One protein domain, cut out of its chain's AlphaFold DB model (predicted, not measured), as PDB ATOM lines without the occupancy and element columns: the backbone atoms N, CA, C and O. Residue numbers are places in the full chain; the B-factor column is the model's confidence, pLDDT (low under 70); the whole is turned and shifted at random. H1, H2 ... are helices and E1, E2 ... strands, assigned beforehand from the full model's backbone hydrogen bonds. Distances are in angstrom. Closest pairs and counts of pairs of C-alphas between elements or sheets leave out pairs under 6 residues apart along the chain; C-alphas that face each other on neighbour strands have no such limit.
ATOM      1  N   GLU A   5      47.471 -23.668  -2.338       66.38
ATOM      2  CA  GLU A   5      46.070 -24.066  -2.215       66.38
ATOM      3  C   GLU A   5      45.668 -25.166  -3.214       66.38
ATOM      4  O   GLU A   5      44.937 -26.078  -2.841       66.38
ATOM      5  N   ASP A   6      46.234 -25.173  -4.428       71.81
ATOM      6  CA  ASP A   6      45.930 -26.163  -5.478       71.81
ATOM      7  C   ASP A   6      46.523 -27.554  -5.181       71.81
ATOM      8  O   ASP A   6      46.321 -28.501  -5.946       71.81
ATOM      9  N   ARG A   7      47.334 -27.677  -4.119       78.38
ATOM     10  CA  ARG A   7      47.998 -28.928  -3.716       78.38
ATOM     11  C   ARG A   7      47.239 -29.692  -2.632       78.38
ATOM     12  O   ARG A   7      47.630 -30.815  -2.321       78.38
ATOM     13  N   PHE A   8      46.195 -29.100  -2.056       74.81
ATOM     14  CA  PHE A   8      45.416 -29.724  -0.992       74.81
ATOM     15  C   PHE A   8      44.185 -30.456  -1.547       74.81
ATOM     16  O   PHE A   8      43.626 -30.041  -2.564       74.81
ATOM     17  N   PRO A   9      43.740 -31.553  -0.901       75.56
ATOM     18  CA  PRO A   9      42.499 -32.226  -1.270       75.56
ATOM     19  C   PRO A   9      41.297 -31.266  -1.226       75.56
ATOM     20  O   PRO A   9      41.235 -30.422  -0.332       75.56
ATOM     21  N   PRO A  10      40.286 -31.445  -2.098       70.12
ATOM     22  CA  PRO A  10      39.109 -30.567  -2.163       70.12
ATOM     23  C   PRO A  10      38.240 -30.584  -0.894       70.12
ATOM     24  O   PRO A  10      37.342 -29.764  -0.752       70.12
ATOM     25  N   LEU A  11      38.496 -31.518   0.025       71.44
ATOM     26  CA  LEU A  11      37.798 -31.647   1.305       71.44
ATOM     27  C   LEU A  11      38.328 -30.689   2.383       71.44
ATOM     28  O   LEU A  11      37.732 -30.599   3.453       71.44
ATOM     29  N   ILE A  12      39.441 -29.989   2.138       72.69
ATOM     30  CA  ILE A  12      39.990 -29.019   3.089       72.69
ATOM     31  C   ILE A  12      39.393 -27.641   2.808       72.69
ATOM     32  O   ILE A  12      39.495 -27.116   1.700       72.69
ATOM     33  N   PHE A  13      38.812 -27.025   3.837       78.12
ATOM     34  CA  PHE A  13      38.286 -25.668   3.745       78.12
ATOM     35  C   PHE A  13      39.388 -24.675   3.360       78.12
ATOM     36  O   PHE A  13      40.408 -24.551   4.038       78.12
ATOM     37  N   HIS A  14      39.147 -23.909   2.293       81.00
ATOM     38  CA  HIS A  14      40.104 -22.940   1.745       81.00
ATOM     39  C   HIS A  14      40.596 -21.926   2.787       81.00
ATOM     40  O   HIS A  14      41.774 -21.573   2.816       81.00
ATOM     41  N   MET A  15      39.717 -21.526   3.712       83.69
ATOM     42  CA  MET A  15      40.074 -20.633   4.814       83.69
ATOM     43  C   MET A  15      41.144 -21.212   5.740       83.69
ATOM     44  O   MET A  15      42.025 -20.463   6.144       83.69
ATOM     45  N   VAL A  16      41.123 -22.519   6.019       86.00
ATOM     46  CA  VAL A  16      42.136 -23.186   6.855       86.00
ATOM     47  C   VAL A  16      43.507 -23.110   6.192       86.00
ATOM     48  O   VAL A  16      44.494 -22.754   6.826       86.00
ATOM     49  N   ILE A  17      43.581 -23.376   4.885       87.00
ATOM     50  CA  ILE A  17      44.847 -23.311   4.142       87.00
ATOM     51  C   ILE A  17      45.409 -21.886   4.182       87.00
ATOM     52  O   ILE A  17      46.599 -21.685   4.443       87.00
ATOM     53  N   ARG A  18      44.549 -20.889   3.951       88.06
ATOM     54  CA  ARG A  18      44.942 -19.478   3.951       88.06
ATOM     55  C   ARG A  18      45.451 -19.020   5.309       88.06
ATOM     56  O   ARG A  18      46.513 -18.407   5.371       88.06
ATOM     57  N   THR A  19      44.732 -19.316   6.387       90.75
ATOM     58  CA  THR A  19      45.129 -18.890   7.737       90.75
ATOM     59  C   THR A  19      46.378 -19.612   8.216       90.75
ATOM     60  O   THR A  19      47.243 -18.957   8.789       90.75
ATOM     61  N   CYS A  20      46.546 -20.904   7.912       90.12
ATOM     62  CA  CYS A  20      47.795 -21.617   8.190       90.12
ATOM     63  C   CYS A  20      48.973 -21.017   7.410       90.12
ATOM     64  O   CYS A  20      50.054 -20.826   7.961       90.12
ATOM     65  N   THR A  21      48.765 -20.644   6.143       91.88
ATOM     66  CA  THR A  21      49.792 -19.955   5.344       91.88
ATOM     67  C   THR A  21      50.151 -18.595   5.952       91.88
ATOM     68  O   THR A  21      51.327 -18.248   6.051       91.88
ATOM     69  N   TRP A  22      49.161 -17.825   6.411       93.69
ATOM     70  CA  TRP A  22      49.400 -16.554   7.100       93.69
ATOM     71  C   TRP A  22      50.111 -16.722   8.442       93.69
ATOM     72  O   TRP A  22      50.985 -15.916   8.743       93.69
ATOM     73  N   ALA A  23      49.792 -17.768   9.206       93.88
ATOM     74  CA  ALA A  23      50.480 -18.091  10.452       93.88
ATOM     75  C   ALA A  23      51.974 -18.347  10.213       93.88
ATOM     76  O   ALA A  23      52.813 -17.769  10.896       93.88
ATOM     77  N   LEU A  24      52.317 -19.118   9.173       93.19
ATOM     78  CA  LEU A  24      53.712 -19.348   8.783       93.19
ATOM     79  C   LEU A  24      54.426 -18.048   8.391       93.19
ATOM     80  O   LEU A  24      55.558 -17.811   8.805       93.19
ATOM     81  N   HIS A  25      53.769 -17.179   7.616       92.94
ATOM     82  CA  HIS A  25      54.335 -15.873   7.271       92.94
ATOM     83  C   HIS A  25      54.502 -14.956   8.486       92.94
ATOM     84  O   HIS A  25      55.449 -14.175   8.533       92.94
ATOM     85  N   PHE A  26      53.596 -15.040   9.457       91.62
ATOM     86  CA  PHE A  26      53.672 -14.263  10.685       91.62
ATOM     87  C   PHE A  26      54.823 -14.718  11.581       91.62
ATOM     88  O   PHE A  26      55.558 -13.872  12.079       91.62
ATOM     89  N   GLU A  27      55.044 -16.023  11.728       91.06
ATOM     90  CA  GLU A  27      56.209 -16.528  12.461       91.06
ATOM     91  C   GLU A  27      57.522 -16.175  11.747       91.06
ATOM     92  O   GLU A  27      58.434 -15.651  12.380       91.06
ATOM     93  N   ALA A  28      57.582 -16.288  10.414       92.69
ATOM     94  CA  ALA A  28      58.739 -15.812   9.647       92.69
ATOM     95  C   ALA A  28      58.992 -14.301   9.829       92.69
ATOM     96  O   ALA A  28      60.138 -13.853   9.860       92.69
ATOM     97  N   LEU A  29      57.927 -13.499   9.964       90.94
ATOM     98  CA  LEU A  29      58.046 -12.083  10.299       90.94
ATOM     99  C   LEU A  29      58.608 -11.906  11.715       90.94
ATOM    100  O   LEU A  29      59.517 -11.102  11.889       90.94
ATOM    101  N   ARG A  30      58.121 -12.655  12.710       88.31
ATOM    102  CA  ARG A  30      58.610 -12.592  14.102       88.31
ATOM    103  C   ARG A  30      60.076 -12.970  14.256       88.31
ATOM    104  O   ARG A  30      60.742 -12.421  15.126       88.31
ATOM    105  N   GLU A  31      60.555 -13.886  13.426       90.31
ATOM    106  CA  GLU A  31      61.964 -14.286  13.367       90.31
ATOM    107  C   GLU A  31      62.847 -13.267  12.630       90.31
ATOM    108  O   GLU A  31      64.073 -13.347  12.701       90.31
ATOM    109  N   SER A  32      62.254 -12.299  11.923       90.81
ATOM    110  CA  SER A  32      63.023 -11.248  11.259       90.81
ATOM    111  C   SER A  32      63.646 -10.285  12.275       90.81
ATOM    112  O   SER A  32      63.042  -9.942  13.287       90.81
ATOM    113  N   GLU A  33      64.846  -9.779  11.981       82.75
ATOM    114  CA  GLU A  33      65.590  -8.850  12.852       82.75
ATOM    115  C   GLU A  33      64.977  -7.428  12.922       82.75
ATOM    116  O   GLU A  33      65.571  -6.505  13.482       82.75
ATOM    117  N   GLY A  34      63.798  -7.219  12.326       86.44
ATOM    118  CA  GLY A  34      63.122  -5.926  12.285       86.44
ATOM    119  C   GLY A  34      62.408  -5.575  13.598       86.44
ATOM    120  O   GLY A  34      61.983  -6.459  14.341       86.44
ATOM    121  N   PRO A  35      62.211  -4.277  13.897       87.38
ATOM    122  CA  PRO A  35      61.427  -3.873  15.058       87.38
ATOM    123  C   PRO A  35      59.960  -4.279  14.870       87.38
ATOM    124  O   PRO A  35      59.293  -3.822  13.940       87.38
ATOM    125  N   LEU A  36      59.446  -5.101  15.786       86.69
ATOM    126  CA  LEU A  36      58.050  -5.531  15.802       86.69
ATOM    127  C   LEU A  36      57.352  -5.119  17.098       86.69
ATOM    128  O   LEU A  36      57.964  -5.135  18.169       86.69
ATOM    129  N   PRO A  37      56.061  -4.756  17.030       86.25
ATOM    130  CA  PRO A  37      55.277  -4.530  18.231       86.25
ATOM    131  C   PRO A  37      55.120  -5.846  19.004       86.25
ATOM    132  O   PRO A  37      54.896  -6.902  18.414       86.25
ATOM    133  N   ASN A  38      55.198  -5.779  20.336       83.69
ATOM    134  CA  ASN A  38      54.975  -6.929  21.212       83.69
ATOM    135  C   ASN A  38      53.476  -7.265  21.279       83.69
ATOM    136  O   ASN A  38      52.775  -6.853  22.205       83.69
ATOM    137  N   LEU A  39      52.979  -7.951  20.251       81.12
ATOM    138  CA  LEU A  39      51.599  -8.408  20.145       81.12
ATOM    139  C   LEU A  39      51.537  -9.935  20.264       81.12
ATOM    140  O   LEU A  39      52.439 -10.619  19.777       81.12
ATOM    141  N   PRO A  40      50.476 -10.485  20.882       83.44
ATOM    142  CA  PRO A  40      50.240 -11.921  20.848       83.44
ATOM    143  C   PRO A  40      50.016 -12.390  19.406       83.44
ATOM    144  O   PRO A  40      49.554 -11.622  18.555       83.44
ATOM    145  N   SER A  41      50.304 -13.664  19.140       86.25
ATOM    146  CA  SER A  41      49.996 -14.263  17.844       86.25
ATOM    147  C   SER A  41      48.478 -14.282  17.631       86.25
ATOM    148  O   SER A  41      47.739 -14.817  18.463       86.25
ATOM    149  N   PRO A  42      47.975 -13.713  16.522       87.69
ATOM    150  CA  PRO A  42      46.553 -13.763  16.205       87.69
ATOM    151  C   PRO A  42      46.125 -15.147  15.690       87.69
ATOM    152  O   PRO A  42      44.931 -15.390  15.523       87.69
ATOM    153  N   PHE A  43      47.083 -16.041  15.419       91.69
ATOM    154  CA  PHE A  43      46.837 -17.355  14.829       91.69
ATOM    155  C   PHE A  43      46.752 -18.474  15.868       91.69
ATOM    156  O   PHE A  43      46.101 -19.476  15.583       91.69
ATOM    157  N   ASP A  44      47.308 -18.301  17.073       89.38
ATOM    158  CA  ASP A  44      47.285 -19.340  18.119       89.38
ATOM    159  C   ASP A  44      45.859 -19.826  18.447       89.38
ATOM    160  O   ASP A  44      45.649 -21.040  18.511       89.38
ATOM    161  N   PRO A  45      44.834 -18.950  18.578       87.06
ATOM    162  CA  PRO A  45      43.458 -19.406  18.796       87.06
ATOM    163  C   PRO A  45      42.890 -20.208  17.620       87.06
ATOM    164  O   PRO A  45      42.097 -21.124  17.823       87.06
ATOM    165  N   LEU A  46      43.288 -19.872  16.390       88.62
ATOM    166  CA  LEU A  46      42.824 -20.566  15.189       88.62
ATOM    167  C   LEU A  46      43.468 -21.948  15.072       88.62
ATOM    168  O   LEU A  46      42.769 -22.912  14.777       88.62
ATOM    169  N   ILE A  47      44.770 -22.048  15.350       89.69
ATOM    170  CA  ILE A  47      45.508 -23.316  15.357       89.69
ATOM    171  C   ILE A  47      44.899 -24.262  16.392       89.69
ATOM    172  O   ILE A  47      44.522 -25.378  16.040       89.69
ATOM    173  N   LEU A  48      44.691 -23.782  17.623       88.56
ATOM    174  CA  LEU A  48      44.067 -24.562  18.691       88.56
ATOM    175  C   LEU A  48      42.669 -25.069  18.302       88.56
ATOM    176  O   LEU A  48      42.308 -26.204  18.597       88.56
ATOM    177  N   MET A  49      41.877 -24.250  17.607       87.31
ATOM    178  CA  MET A  49      40.571 -24.663  17.091       87.31
ATOM    179  C   MET A  49      40.683 -25.761  16.017       87.31
ATOM    180  O   MET A  49      39.890 -26.706  16.031       87.31
ATOM    181  N   TYR A  50      41.649 -25.658  15.099       88.25
ATOM    182  CA  TYR A  50      41.870 -26.665  14.055       88.25
ATOM    183  C   TYR A  50      42.343 -28.004  14.626       88.25
ATOM    184  O   TYR A  50      41.879 -29.055  14.185       88.25
ATOM    185  N   GLU A  51      43.215 -27.983  15.634       88.12
ATOM    186  CA  GLU A  51      43.700 -29.188  16.322       88.12
ATOM    187  C   GLU A  51      42.574 -29.957  17.028       88.12
ATOM    188  O   GLU A  51      42.647 -31.177  17.170       88.12
ATOM    189  N   ARG A  52      41.489 -29.264  17.398       87.12
ATOM    190  CA  ARG A  52      40.265 -29.857  17.965       87.12
ATOM    191  C   ARG A  52      39.244 -30.288  16.904       87.12
ATOM    192  O   ARG A  52      38.095 -30.571  17.230       87.12
ATOM    193  N   GLY A  53      39.642 -30.337  15.633       83.75
ATOM    194  CA  GLY A  53      38.819 -30.849  14.534       83.75
ATOM    195  C   GLY A  53      37.738 -29.890  14.035       83.75
ATOM    196  O   GLY A  53      36.847 -30.313  13.301       83.75
ATOM    197  N   ASN A  54      37.797 -28.610  14.412       84.75
ATOM    198  CA  ASN A  54      36.841 -27.606  13.954       84.75
ATOM    199  C   ASN A  54      37.433 -26.744  12.826       84.75
ATOM    200  O   ASN A  54      38.631 -26.769  12.553       84.75
ATOM    201  N   SER A  55      36.594 -25.974  12.142       86.25
ATOM    202  CA  SER A  55      37.022 -25.008  11.128       86.25
ATOM    203  C   SER A  55      36.071 -23.817  11.113       86.25
ATOM    204  O   SER A  55      35.045 -23.830  11.794       86.25
ATOM    205  N   PHE A  56      36.420 -22.777  10.357       87.06
ATOM    206  CA  PHE A  56      35.536 -21.633  10.203       87.06
ATOM    207  C   PHE A  56      35.379 -21.194   8.753       87.06
ATOM    208  O   PHE A  56      36.286 -21.342   7.927       87.06
ATOM    209  N   SER A  57      34.216 -20.616   8.484       84.75
ATOM    210  CA  SER A  57      33.829 -20.004   7.219       84.75
ATOM    211  C   SER A  57      33.583 -18.505   7.438       84.75
ATOM    212  O   SER A  57      33.349 -18.042   8.558       84.75
ATOM    213  N   MET A  58      33.689 -17.716   6.371       80.06
ATOM    214  CA  MET A  58      33.228 -16.330   6.367       80.06
ATOM    215  C   MET A  58      32.237 -16.194   5.222       80.06
ATOM    216  O   MET A  58      32.639 -16.007   4.072       80.06
ATOM    217  N   GLU A  59      30.949 -16.306   5.522       70.88
ATOM    218  CA  GLU A  59      29.924 -16.022   4.528       70.88
ATOM    219  C   GLU A  59      29.813 -14.512   4.268       70.88
ATOM    220  O   GLU A  59      30.046 -13.664   5.140       70.88
ATOM    221  N   GLY A  60      29.415 -14.151   3.043       63.59
ATOM    222  CA  GLY A  60      29.273 -12.759   2.597       63.59
ATOM    223  C   GLY A  60      28.245 -11.932   3.385       63.59
ATOM    224  O   GLY A  60      28.208 -10.713   3.238       63.59
ATOM    225  N   ALA A  61      27.448 -12.567   4.248       71.19
ATOM    226  CA  ALA A  61      26.446 -11.932   5.102       71.19
ATOM    227  C   ALA A  61      27.023 -11.238   6.356       71.19
ATOM    228  O   ALA A  61      26.264 -10.692   7.154       71.19
ATOM    229  N   GLY A  62      28.350 -11.233   6.543       79.62
ATOM    230  CA  GLY A  62      28.994 -10.541   7.666       79.62
ATOM    231  C   GLY A  62      29.060 -11.365   8.951       79.62
ATOM    232  O   GLY A  62      29.139 -10.791  10.038       79.62
ATOM    233  N   TYR A  63      29.061 -12.692   8.831       84.00
ATOM    234  CA  TYR A  63      29.225 -13.625   9.943       84.00
ATOM    235  C   TYR A  63      30.501 -14.455   9.773       84.00
ATOM    236  O   TYR A  63      30.961 -14.710   8.661       84.00
ATOM    237  N   ILE A  64      31.076 -14.847  10.904       85.62
ATOM    238  CA  ILE A  64      32.103 -15.876  11.020       85.62
ATOM    239  C   ILE A  64      31.381 -17.128  11.495       85.62
ATOM    240  O   ILE A  64      30.800 -17.130  12.580       85.62
ATOM    241  N   GLU A  65      31.396 -18.177  10.692       85.44
ATOM    242  CA  GLU A  65      30.709 -19.422  11.013       85.44
ATOM    243  C   GLU A  65      31.690 -20.422  11.598       85.44
ATOM    244  O   GLU A  65      32.728 -20.677  10.994       85.44
ATOM    245  N   VAL A  66      31.361 -20.994  12.753       83.62
ATOM    246  CA  VAL A  66      32.132 -22.059  13.404       83.62
ATOM    247  C   VAL A  66      31.179 -23.217  13.682       83.62
ATOM    248  O   VAL A  66      30.255 -23.097  14.494       83.62
ATOM    249  N   GLY A  67      31.363 -24.334  12.976       78.44
ATOM    250  CA  GLY A  67      30.382 -25.421  12.957       78.44
ATOM    251  C   GLY A  67      29.006 -24.920  12.501       78.44
ATOM    252  O   GLY A  67      28.858 -24.451  11.380       78.44
ATOM    253  N   VAL A  68      28.004 -24.998  13.384       79.00
ATOM    254  CA  VAL A  68      26.631 -24.499  13.139       79.00
ATOM    255  C   VAL A  68      26.349 -23.131  13.778       79.00
ATOM    256  O   VAL A  68      25.210 -22.666  13.775       79.00
ATOM    257  N   THR A  69      27.364 -22.488  14.364       80.88
ATOM    258  CA  THR A  69      27.213 -21.213  15.078       80.88
ATOM    259  C   THR A  69      27.710 -20.051  14.226       80.88
ATOM    260  O   THR A  69      28.877 -20.013  13.845       80.88
ATOM    261  N   GLY A  70      26.844 -19.066  13.981       83.44
ATOM    262  CA  GLY A  70      27.199 -17.809  13.319       83.44
ATOM    263  C   GLY A  70      27.564 -16.711  14.320       83.44
ATOM    264  O   GLY A  70      26.749 -16.325  15.159       83.44
ATOM    265  N   ILE A  71      28.775 -16.167  14.214       83.50
ATOM    266  CA  ILE A  71      29.277 -15.064  15.039       83.50
ATOM    267  C   ILE A  71      29.272 -13.783  14.193       83.50
ATOM    268  O   ILE A  71      29.983 -13.719  13.190       83.50
ATOM    269  N   PRO A  72      28.508 -12.739  14.551       83.94
ATOM    270  CA  PRO A  72      28.482 -11.503  13.775       83.94
ATOM    271  C   PRO A  72      29.850 -10.815  13.778       83.94
ATOM    272  O   PRO A  72      30.499 -10.666  14.818       83.94
ATOM    273  N   LYS A  73      30.269 -10.337  12.606       83.31
ATOM    274  CA  LYS A  73      31.472  -9.522  12.458       83.31
ATOM    275  C   LYS A  73      31.175  -8.103  12.938       83.31
ATOM    276  O   LYS A  73      30.505  -7.326  12.259       83.31
ATOM    277  N   TRP A  74      31.663  -7.763  14.124       81.62
ATOM    278  CA  TRP A  74      31.469  -6.438  14.704       81.62
ATOM    279  C   TRP A  74      32.533  -5.432  14.246       81.62
ATOM    280  O   TRP A  74      33.510  -5.768  13.578       81.62
TER     281      TRP A  74
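This is residues 5 to 74 of the 102 residues of an uncharacterized protein of Actinorugispora endophytica (UniProt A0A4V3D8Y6). A small sheet of three strands, E1 to E3, sits at the first end of one long helix, H1, which meets it with residues 14 to 16. From the far end of H1 a long loop, of which residues 31 to 37 stick out, folds back to a short helix, H2, close to H1. The 70 printed residues hold H1, H2, E1, E2 and E3 in that order; the sheet, E1 - E2 - E3, is antiparallel, and the class is mixed, helices and strands. The whole is loose, with a radius of gyration of the C-alphas of 14.2 A and spans of 41 by 33 by 24 A.

E1 is residues 56 to 59, 9.8 A long, and begins at C-alpha 56, (35.536, -21.633, 10.203). E2 is residues 63 to 66, 9.6 A, and E3 residues 69 to 72, 9.9 A, ending at C-alpha 72, (28.482, -11.503, 13.775). H1, residues 14 to 30, runs 24.5 A from C-alpha 14 at (40.104, -22.940, 1.745). H2 is residues 44 to 51, 10.6 A.

The strands form a meander, each the antiparallel neighbour of the one before, and E1 and E3 are edge strands. In the hairpin E1 and E2, N 57 and O 65 are within hydrogen-bond range at 2.9 A; in the hairpin E2 and E3, N 64 and O 71 are at 2.8 A. H1 only grazes the sheet; its closest C-alphas to E1 are those of Met 15 and Ser 57, 6.7 A apart. H1 and H2 are close but not clearly touching, at a steep tilt of 43 degrees, opposite ways; their closest C-alphas, of Cys 20 and Ile 47, are 7.7 A apart. H2 is apart from E2 and E3. In H1 and H2 every O i to N i+4 pair is within hydrogen-bond range.

The C-alphas farthest apart, of Glu 33 and Val 68, are 42.0 A apart. The printed part has no cut. The link from H1 to H2, 13 residues, is long. Residues 5 and 60 have pLDDT under 70.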